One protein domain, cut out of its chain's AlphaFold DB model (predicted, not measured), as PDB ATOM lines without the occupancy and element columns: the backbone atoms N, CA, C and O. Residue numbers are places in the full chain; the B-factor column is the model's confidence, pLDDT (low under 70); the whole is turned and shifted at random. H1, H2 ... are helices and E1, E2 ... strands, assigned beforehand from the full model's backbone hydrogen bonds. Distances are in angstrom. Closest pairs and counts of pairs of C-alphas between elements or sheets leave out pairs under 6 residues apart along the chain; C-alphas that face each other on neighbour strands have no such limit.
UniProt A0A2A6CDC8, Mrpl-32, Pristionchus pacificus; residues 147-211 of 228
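This is residues 147 to 211 of the 228 residues of the protein "Mrpl-32" of Pristionchus pacificus (UniProt A0A2A6CDC8). A long helix, H1, and a shorter one, H2, spread away to either side of a small two-stranded sheet, E1 and E2, and wide loops join the parts. H1 meets the sheet through residues 161 to 165, while its residues 148 to 160 stick out; H2 follows directly on E1 and sticks out together with residues 195 to 200 of the loop after it. The printed part has 65 residues, with two named helices and two named strands in the order H1, E1, H2, E2; the sheet's order is E1, E2, parallel, and the class is mixed, helices and strands. The whole is loose, with a radius of gyration of the C-alphas of 14.3 A and spans of 43 by 30 by 18 A.

H1 is residues 148 to 167, 28.0 A from first to last C-alpha, and C-alpha 148 is at (-57.851, -13.147, -58.984). After residues 168 to 179, E1 is residues 180 to 184, 13.1 A long. H2 is residues 185 to 194, 14.3 A long, beginning with C-alpha 185 at (-34.970, -26.938, -57.731). E2 is residues 208 to 211, 9.8 A long, and ends with C-alpha 211 at (-40.189, -29.416, -48.508).

E1 and E2 are parallel neighbours, with 34 degrees between their directions. C-alphas 181 and 210 face each other at 4.8 A; N 181 and O 209, at 2.8 A, and N 183 and O 211, at 2.9 A, are within hydrogen-bond range. E1, H2 and E2 form a strand-helix-strand unit, two parallel neighbour strands with a helix between them along the chain, and its crossover is right-handed. Residues 204 to 205 pair, antiparallel, with residues 208 to 209 of E2. The closest C-alphas of H1 and E2 are those of Met 165 and Val 211, 6.7 A apart. Those of H1 and E1 are Ile 161 and Val 182, 7.8 A apart. H1 and H2 are apart. In both helices every O i to N i+4 pair is within hydrogen-bond range.

The two C-alphas farthest apart are those of Cys 147 and Glu 197, 43.6 A. The printed part has no cut. The link from E1 to H2 is tight; those from H1 to E1, 12 residues, and from H2 to E2, 13 residues, are long. Residues 169 to 175 stand free. The mean pLDDT of the printed part is 76.4, and residues 171 to 172, 188 and 190 to 207 are under 70.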
ATOM      1  N   CYS A 147     -56.175  -9.390 -56.574       96.38
ATOM      2  CA  CYS A 147     -56.278  -9.783 -57.976       96.38
ATOM      3  C   CYS A 147     -56.455 -11.306 -58.112       96.38
ATOM      4  O   CYS A 147     -55.622 -12.078 -57.628       96.38
ATOM      5  N   GLY A 148     -57.512 -11.733 -58.811       96.25
ATOM      6  CA  GLY A 148     -57.851 -13.147 -58.984       96.25
ATOM      7  C   GLY A 148     -56.760 -13.952 -59.691       96.25
ATOM      8  O   GLY A 148     -56.372 -15.010 -59.206       96.25
ATOM      9  N   SER A 149     -56.181 -13.423 -60.772       96.31
ATOM     10  CA  SER A 149     -55.155 -14.133 -61.551       96.31
ATOM     11  C   SER A 149     -53.826 -14.272 -60.794       96.31
ATOM     12  O   SER A 149     -53.186 -15.325 -60.822       96.31
ATOM     13  N   CYS A 150     -53.406 -13.233 -60.066       95.69
ATOM     14  CA  CYS A 150     -52.243 -13.304 -59.179       95.69
ATOM     15  C   CYS A 150     -52.484 -14.295 -58.038       95.69
ATOM     16  O   CYS A 150     -51.612 -15.111 -57.734       95.69
ATOM     17  N   TYR A 151     -53.674 -14.261 -57.439       96.75
ATOM     18  CA  TYR A 151     -54.042 -15.183 -56.374       96.75
ATOM     19  C   TYR A 151     -54.083 -16.637 -56.855       96.75
ATOM     20  O   TYR A 151     -53.602 -17.524 -56.152       96.75
ATOM     21  N   GLU A 152     -54.573 -16.900 -58.065       96.88
ATOM     22  CA  GLU A 152     -54.566 -18.237 -58.664       96.88
ATOM     23  C   GLU A 152     -53.149 -18.805 -58.790       96.88
ATOM     24  O   GLU A 152     -52.924 -19.950 -58.400       96.88
ATOM     25  N   LYS A 153     -52.165 -18.005 -59.222       95.12
ATOM     26  CA  LYS A 153     -50.753 -18.436 -59.278       95.12
ATOM     27  C   LYS A 153     -50.233 -18.857 -57.900       95.12
ATOM     28  O   LYS A 153     -49.621 -19.916 -57.765       95.12
ATOM     29  N   VAL A 154     -50.517 -18.062 -56.867       95.75
ATOM     30  CA  VAL A 154     -50.135 -18.370 -55.476       95.75
ATOM     31  C   VAL A 154     -50.866 -19.615 -54.969       95.75
ATOM     32  O   VAL A 154     -50.275 -20.472 -54.309       95.75
ATOM     33  N   ARG A 155     -52.150 -19.760 -55.299       96.94
ATOM     34  CA  ARG A 155     -52.970 -20.913 -54.922       96.94
ATOM     35  C   ARG A 155     -52.438 -22.207 -55.535       96.94
ATOM     36  O   ARG A 155     -52.347 -23.207 -54.831       96.94
ATOM     37  N   LEU A 156     -52.058 -22.194 -56.812       96.12
ATOM     38  CA  LEU A 156     -51.463 -23.355 -57.478       96.12
ATOM     39  C   LEU A 156     -50.146 -23.758 -56.805       96.12
ATOM     40  O   LEU A 156     -49.973 -24.922 -56.450       96.12
ATOM     41  N   LEU A 157     -49.263 -22.791 -56.536       94.56
ATOM     42  CA  LEU A 157     -47.989 -23.041 -55.859       94.56
ATOM     43  C   LEU A 157     -48.176 -23.594 -54.440       94.56
ATOM     44  O   LEU A 157     -47.556 -24.587 -54.064       94.56
ATOM     45  N   THR A 158     -49.071 -22.999 -53.655       94.06
ATOM     46  CA  THR A 158     -49.351 -23.467 -52.288       94.06
ATOM     47  C   THR A 158     -50.036 -24.829 -52.256       94.06
ATOM     48  O   THR A 158     -49.804 -25.594 -51.323       94.06
ATOM     49  N   ASN A 159     -50.843 -25.173 -53.261       95.75
ATOM     50  CA  ASN A 159     -51.403 -26.516 -53.384       95.75
ATOM     51  C   ASN A 159     -50.316 -27.553 -53.677       95.75
ATOM     52  O   ASN A 159     -50.294 -28.579 -53.005       95.75
ATOM     53  N   MET A 160     -49.360 -27.252 -54.560       93.56
ATOM     54  CA  MET A 160     -48.206 -28.131 -54.792       93.56
ATOM     55  C   MET A 160     -47.377 -28.339 -53.516       93.56
ATOM     56  O   MET A 160     -46.995 -29.465 -53.202       93.56
ATOM     57  N   ILE A 161     -47.161 -27.283 -52.721       91.19
ATOM     58  CA  ILE A 161     -46.505 -27.402 -51.406       91.19
ATOM     59  C   ILE A 161     -47.300 -28.334 -50.488       91.19
ATOM     60  O   ILE A 161     -46.725 -29.236 -49.884       91.19
ATOM     61  N   LYS A 162     -48.622 -28.150 -50.392       90.38
ATOM     62  CA  LYS A 162     -49.489 -28.989 -49.551       90.38
ATOM     63  C   LYS A 162     -49.468 -30.449 -49.987       90.38
ATOM     64  O   LYS A 162     -49.393 -31.321 -49.130       90.38
ATOM     65  N   GLU A 163     -49.513 -30.723 -51.286       90.75
ATOM     66  CA  GLU A 163     -49.430 -32.079 -51.831       90.75
ATOM     67  C   GLU A 163     -48.111 -32.750 -51.446       90.75
ATOM     68  O   GLU A 163     -48.117 -33.890 -50.984       90.75
ATOM     69  N   ARG A 164     -46.987 -32.027 -51.534       89.06
ATOM     70  CA  ARG A 164     -45.683 -32.537 -51.086       89.06
ATOM     71  C   ARG A 164     -45.647 -32.745 -49.576       89.06
ATOM     72  O   ARG A 164     -45.193 -33.790 -49.126       89.06
ATOM     73  N   MET A 165     -46.183 -31.812 -48.789       85.44
ATOM     74  CA  MET A 165     -46.301 -31.969 -47.335       85.44
ATOM     75  C   MET A 165     -47.129 -33.203 -46.947       85.44
ATOM     76  O   MET A 165     -46.752 -33.915 -46.020       85.44
ATOM     77  N   LEU A 166     -48.229 -33.465 -47.661       85.19
ATOM     78  CA  LEU A 166     -49.089 -34.632 -47.455       85.19
ATOM     79  C   LEU A 166     -48.411 -35.933 -47.897       85.19
ATOM     80  O   LEU A 166     -48.535 -36.933 -47.203       85.19
ATOM     81  N   ALA A 167     -47.662 -35.929 -49.003       85.25
ATOM     82  CA  ALA A 167     -46.945 -37.112 -49.479       85.25
ATOM     83  C   ALA A 167     -45.942 -37.647 -48.444       85.25
ATOM     84  O   ALA A 167     -45.744 -38.855 -48.343       85.25
ATOM     85  N   TYR A 168     -45.338 -36.759 -47.650       77.56
ATOM     86  CA  TYR A 168     -44.432 -37.176 -46.586       77.56
ATOM     87  C   TYR A 168     -45.122 -37.622 -45.292       77.56
ATOM     88  O   TYR A 168     -44.463 -38.225 -44.445       77.56
ATOM     89  N   ASN A 169     -46.398 -37.287 -45.093       78.75
ATOM     90  CA  ASN A 169     -47.153 -37.671 -43.906       78.75
ATOM     91  C   ASN A 169     -48.299 -38.615 -44.307       78.75
ATOM     92  O   ASN A 169     -49.406 -38.154 -44.599       78.75
ATOM     93  N   PRO A 170     -48.050 -39.937 -44.346       71.31
ATOM     94  CA  PRO A 170     -49.031 -40.904 -44.826       71.31
ATOM     95  C   PRO A 170     -50.251 -41.041 -43.898       71.31
ATOM     96  O   PRO A 170     -51.284 -41.564 -44.322       71.31
ATOM     97  N   TYR A 171     -50.170 -40.569 -42.648       68.62
ATOM     98  CA  TYR A 171     -51.223 -40.749 -41.653       68.62
ATOM     99  C   TYR A 171     -52.101 -39.502 -41.506       68.62
ATOM    100  O   TYR A 171     -51.670 -38.415 -41.120       68.62
ATOM    101  N   LYS A 172     -53.401 -39.682 -41.767       67.25
ATOM    102  CA  LYS A 172     -54.434 -38.662 -41.546       67.25
ATOM    103  C   LYS A 172     -54.631 -38.442 -40.042       67.25
ATOM    104  O   LYS A 172     -55.427 -39.137 -39.422       67.25
ATOM    105  N   GLY A 173     -53.912 -37.484 -39.462       72.31
ATOM    106  CA  GLY A 173     -54.077 -37.090 -38.057       72.31
ATOM    107  C   GLY A 173     -52.823 -36.516 -37.404       72.31
ATOM    108  O   GLY A 173     -52.931 -35.782 -36.423       72.31
ATOM    109  N   GLU A 174     -51.642 -36.785 -37.959       78.94
ATOM    110  CA  GLU A 174     -50.403 -36.205 -37.449       78.94
ATOM    111  C   GLU A 174     -50.271 -34.742 -37.879       78.94
ATOM    112  O   GLU A 174     -50.354 -34.395 -39.061       78.94
ATOM    113  N   ARG A 175     -50.061 -33.860 -36.898       78.19
ATOM    114  CA  ARG A 175     -49.817 -32.442 -37.156       78.19
ATOM    115  C   ARG A 175     -48.433 -32.290 -37.805       78.19
ATOM    116  O   ARG A 175     -47.467 -32.810 -37.248       78.19
ATOM    117  N   PRO A 176     -48.295 -31.554 -38.924       74.69
ATOM    118  CA  PRO A 176     -46.973 -31.231 -39.445       74.69
ATOM    119  C   PRO A 176     -46.166 -30.439 -38.399       74.69
ATOM    120  O   PRO A 176     -46.759 -29.749 -37.557       74.69
ATOM    121  N   PRO A 177     -44.825 -30.516 -38.436       75.19
ATOM    122  CA  PRO A 177     -43.983 -29.722 -37.547       75.19
ATOM    123  C   PRO A 177     -44.290 -28.227 -37.697       75.19
ATOM    124  O   PRO A 177     -44.814 -27.780 -38.719       75.19
ATOM    125  N   LYS A 178     -44.004 -27.454 -36.640       76.56
ATOM    126  CA  LYS A 178     -44.397 -26.037 -36.540       76.56
ATOM    127  C   LYS A 178     -43.803 -25.174 -37.653       76.56
ATOM    128  O   LYS A 178     -44.417 -24.181 -38.026       76.56
ATOM    129  N   GLU A 179     -42.641 -25.557 -38.163       82.31
ATOM    130  CA  GLU A 179     -41.879 -24.776 -39.124       82.31
ATOM    131  C   GLU A 179     -41.537 -25.631 -40.341       82.31
ATOM    132  O   GLU A 179     -41.124 -26.790 -40.227       82.31
ATOM    133  N   VAL A 180     -41.745 -25.039 -41.516       83.88
ATOM    134  CA  VAL A 180     -41.567 -25.690 -42.810       83.88
ATOM    135  C   VAL A 180     -40.784 -24.749 -43.713       83.88
ATOM    136  O   VAL A 180     -41.222 -23.627 -43.970       83.88
ATOM    137  N   GLU A 181     -39.635 -25.207 -44.194       86.19
ATOM    138  CA  GLU A 181     -38.810 -24.502 -45.170       86.19
ATOM    139  C   GLU A 181     -39.095 -25.065 -46.567       86.19
ATOM    140  O   GLU A 181     -39.100 -26.278 -46.764       86.19
ATOM    141  N   VAL A 182     -39.337 -24.200 -47.553       88.69
ATOM    142  CA  VAL A 182     -39.600 -24.613 -48.940       88.69
ATOM    143  C   VAL A 182     -38.352 -24.371 -49.778       88.69
ATOM    144  O   VAL A 182     -37.908 -23.226 -49.902       88.69
ATOM    145  N   ARG A 183     -37.818 -25.439 -50.376       87.94
ATOM    146  CA  ARG A 183     -36.677 -25.392 -51.297       87.94
ATOM    147  C   ARG A 183     -37.129 -25.702 -52.714       87.94
ATOM    148  O   ARG A 183     -37.840 -26.677 -52.948       87.94
ATOM    149  N   PHE A 184     -36.710 -24.855 -53.644       91.00
ATOM    150  CA  PHE A 184     -36.976 -25.001 -55.078       91.00
ATOM    151  C   PHE A 184     -35.789 -25.675 -55.776       91.00
ATOM    152  O   PHE A 184     -34.688 -25.712 -55.223       91.00
ATOM    153  N   SER A 185     -35.985 -26.165 -56.998       86.69
ATOM    154  CA  SER A 185     -34.970 -26.938 -57.731       86.69
ATOM    155  C   SER A 185     -33.662 -26.178 -57.972       86.69
ATOM    156  O   SER A 185     -32.586 -26.744 -57.795       86.69
ATOM    157  N   ASP A 186     -33.715 -24.876 -58.261       82.06
ATOM    158  CA  ASP A 186     -32.507 -24.053 -58.453       82.06
ATOM    159  C   ASP A 186     -31.615 -24.011 -57.200       82.06
ATOM    160  O   ASP A 186     -30.389 -23.924 -57.281       82.06
ATOM    161  N   GLU A 187     -32.230 -24.058 -56.017       75.44
ATOM    162  CA  GLU A 187     -31.517 -24.054 -54.739       75.44
ATOM    163  C   GLU A 187     -30.960 -25.430 -54.403       75.44
ATOM    164  O   GLU A 187     -29.919 -25.508 -53.758       75.44
ATOM    165  N   GLN A 188     -31.610 -26.498 -54.870       69.25
ATOM    166  CA  GLN A 188     -31.064 -27.849 -54.781       69.25
ATOM    167  C   GLN A 188     -29.789 -27.961 -55.611       69.25
ATOM    168  O   GLN A 188     -28.780 -28.406 -55.083       69.25
ATOM    169  N   ILE A 189     -29.802 -27.464 -56.853       70.50
ATOM    170  CA  ILE A 189     -28.619 -27.471 -57.727       70.50
ATOM    171  C   ILE A 189     -27.471 -26.681 -57.088       70.50
ATOM    172  O   ILE A 189     -26.339 -27.155 -57.065       70.50
ATOM    173  N   ARG A 190     -27.745 -25.494 -56.525       65.56
ATOM    174  CA  ARG A 190     -26.720 -24.705 -55.814       65.56
ATOM    175  C   ARG A 190     -26.192 -25.426 -54.571       65.56
ATOM    176  O   ARG A 190     -24.986 -25.450 -54.359       65.56
ATOM    177  N   ALA A 191     -27.073 -26.035 -53.778       62.94
ATOM    178  CA  ALA A 191     -26.681 -26.784 -52.586       62.94
ATOM    179  C   ALA A 191     -25.879 -28.053 -52.922       62.94
ATOM    180  O   ALA A 191     -24.959 -28.393 -52.188       62.94
ATOM    181  N   GLU A 192     -26.195 -28.727 -54.029       62.16
ATOM    182  CA  GLU A 192     -25.484 -29.910 -54.528       62.16
ATOM    183  C   GLU A 192     -24.109 -29.544 -55.110       62.16
ATOM    184  O   GLU A 192     -23.141 -30.276 -54.926       62.16
ATOM    185  N   GLN A 193     -23.977 -28.369 -55.736       58.62
ATOM    186  CA  GLN A 193     -22.686 -27.840 -56.200       58.62
ATOM    187  C   GLN A 193     -21.753 -27.430 -55.049       58.62
ATOM    188  O   GLN A 193     -20.535 -27.516 -55.192       58.62
ATOM    189  N   GLU A 194     -22.304 -27.000 -53.912       56.62
ATOM    190  CA  GLU A 194     -21.538 -26.615 -52.717       56.62
ATOM    191  C   GLU A 194     -21.306 -27.781 -51.735       56.62
ATOM    192  O   GLU A 194     -20.461 -27.668 -50.845       56.62
ATOM    193  N   ARG A 195     -22.016 -28.910 -51.884       52.44
ATOM    194  CA  ARG A 195     -21.877 -30.103 -51.035       52.44
ATOM    195  C   ARG A 195     -21.841 -31.382 -51.870       52.44
ATOM    196  O   ARG A 195     -22.874 -31.962 -52.193       52.44
ATOM    197  N   VAL A 196     -20.631 -31.865 -52.142       50.44
ATOM    198  CA  VAL A 196     -20.415 -33.285 -52.438       50.44
ATOM    199  C   VAL A 196     -20.739 -34.054 -51.156       50.44
ATOM    200  O   VAL A 196     -20.068 -33.856 -50.152       50.44
ATOM    201  N   GLU A 197     -21.787 -34.877 -51.215       49.31
ATOM    202  CA  GLU A 197     -22.201 -35.857 -50.200       49.31
ATOM    203  C   GLU A 197     -22.614 -35.275 -48.836       49.31
ATOM    204  O   GLU A 197     -21.796 -35.110 -47.945       49.31
ATOM    205  N   GLU A 198     -23.916 -35.026 -48.643       39.09
ATOM    206  CA  GLU A 198     -24.660 -35.673 -47.549       39.09
ATOM    207  C   GLU A 198     -26.169 -35.366 -47.616       39.09
ATOM    208  O   GLU A 198     -26.641 -34.242 -47.432       39.09
ATOM    209  N   GLU A 199     -26.871 -36.469 -47.873       40.38
ATOM    210  CA  GLU A 199     -28.238 -36.812 -47.504       40.38
ATOM    211  C   GLU A 199     -29.432 -36.376 -48.383       40.38
ATOM    212  O   GLU A 199     -29.640 -35.239 -48.813       40.38
ATOM    213  N   LYS A 200     -30.228 -37.409 -48.678       40.38
ATOM    214  CA  LYS A 200     -31.443 -37.410 -49.482       40.38
ATOM    215  C   LYS A 200     -32.639 -37.095 -48.589       40.38
ATOM    216  O   LYS A 200     -32.893 -37.814 -47.633       40.38
ATOM    217  N   LYS A 201     -33.482 -36.185 -49.077       39.25
ATOM    218  CA  LYS A 201     -34.947 -36.194 -48.954       39.25
ATOM    219  C   LYS A 201     -35.501 -36.361 -47.528       39.25
ATOM    220  O   LYS A 201     -35.837 -37.457 -47.087       39.25
ATOM    221  N   GLY A 202     -35.773 -35.225 -46.887       49.06
ATOM    222  CA  GLY A 202     -36.673 -35.153 -45.729       49.06
ATOM    223  C   GLY A 202     -36.014 -34.933 -44.370       49.06
ATOM    224  O   GLY A 202     -36.712 -35.033 -43.360       49.06
ATOM    225  N   GLU A 203     -34.724 -34.600 -44.324       54.78
ATOM    226  CA  GLU A 203     -34.059 -34.207 -43.081       54.78
ATOM    227  C   GLU A 203     -34.746 -33.023 -42.404       54.78
ATOM    228  O   GLU A 203     -35.006 -31.971 -42.998       54.78
ATOM    229  N   ILE A 204     -34.973 -33.198 -41.108       59.00
ATOM    230  CA  ILE A 204     -35.312 -32.121 -40.192       59.00
ATOM    231  C   ILE A 204     -33.986 -31.454 -39.808       59.00
ATOM    232  O   ILE A 204     -33.335 -31.877 -38.855       59.00
ATOM    233  N   LYS A 205     -33.561 -30.436 -40.561       57.12
ATOM    234  CA  LYS A 205     -32.412 -29.602 -40.171       57.12
ATOM    235  C   LYS A 205     -32.904 -28.621 -39.104       57.12
ATOM    236  O   LYS A 205     -33.895 -27.926 -39.313       57.12
ATOM    237  N   ASP A 206     -32.290 -28.646 -37.923       60.34
ATOM    238  CA  ASP A 206     -32.561 -27.718 -36.809       60.34
ATOM    239  C   ASP A 206     -34.035 -27.635 -36.353       60.34
ATOM    240  O   ASP A 206     -34.535 -26.575 -35.974       60.34
ATOM    241  N   GLY A 207     -34.772 -28.753 -36.409       65.94
ATOM    242  CA  GLY A 207     -36.190 -28.806 -36.017       65.94
ATOM    243  C   GLY A 207     -37.182 -28.296 -37.074       65.94
ATOM    244  O   GLY A 207     -38.393 -28.344 -36.841       65.94
ATOM    245  N   VAL A 208     -36.697 -27.864 -38.244       74.81
ATOM    246  CA  VAL A 208     -37.502 -27.343 -39.359       74.81
ATOM    247  C   VAL A 208     -37.614 -28.395 -40.460       74.81
ATOM    248  O   VAL A 208     -36.635 -29.045 -40.822       74.81
ATOM    249  N   ARG A 209     -38.815 -28.583 -41.021       77.94
ATOM    250  CA  ARG A 209     -39.032 -29.563 -42.096       77.94
ATOM    251  C   ARG A 209     -38.803 -28.951 -43.466       77.94
ATOM    252  O   ARG A 209     -39.492 -28.004 -43.832       77.94
ATOM    253  N   VAL A 210     -37.921 -29.552 -44.255       83.31
ATOM    254  CA  VAL A 210     -37.636 -29.106 -45.622       83.31
ATOM    255  C   VAL A 210     -38.594 -29.775 -46.619       83.31
ATOM    256  O   VAL A 210     -38.700 -31.000 -46.670       83.31
ATOM    257  N   VAL A 211     -39.311 -28.974 -47.413       85.81
ATOM    258  CA  VAL A 211     -40.189 -29.416 -48.508       85.81
ATOM    259  C   VAL A 211     -39.558 -29.037 -49.838       85.81
ATOM    260  O   VAL A 211     -39.384 -27.861 -50.149       85.81
TER     261      VAL A 211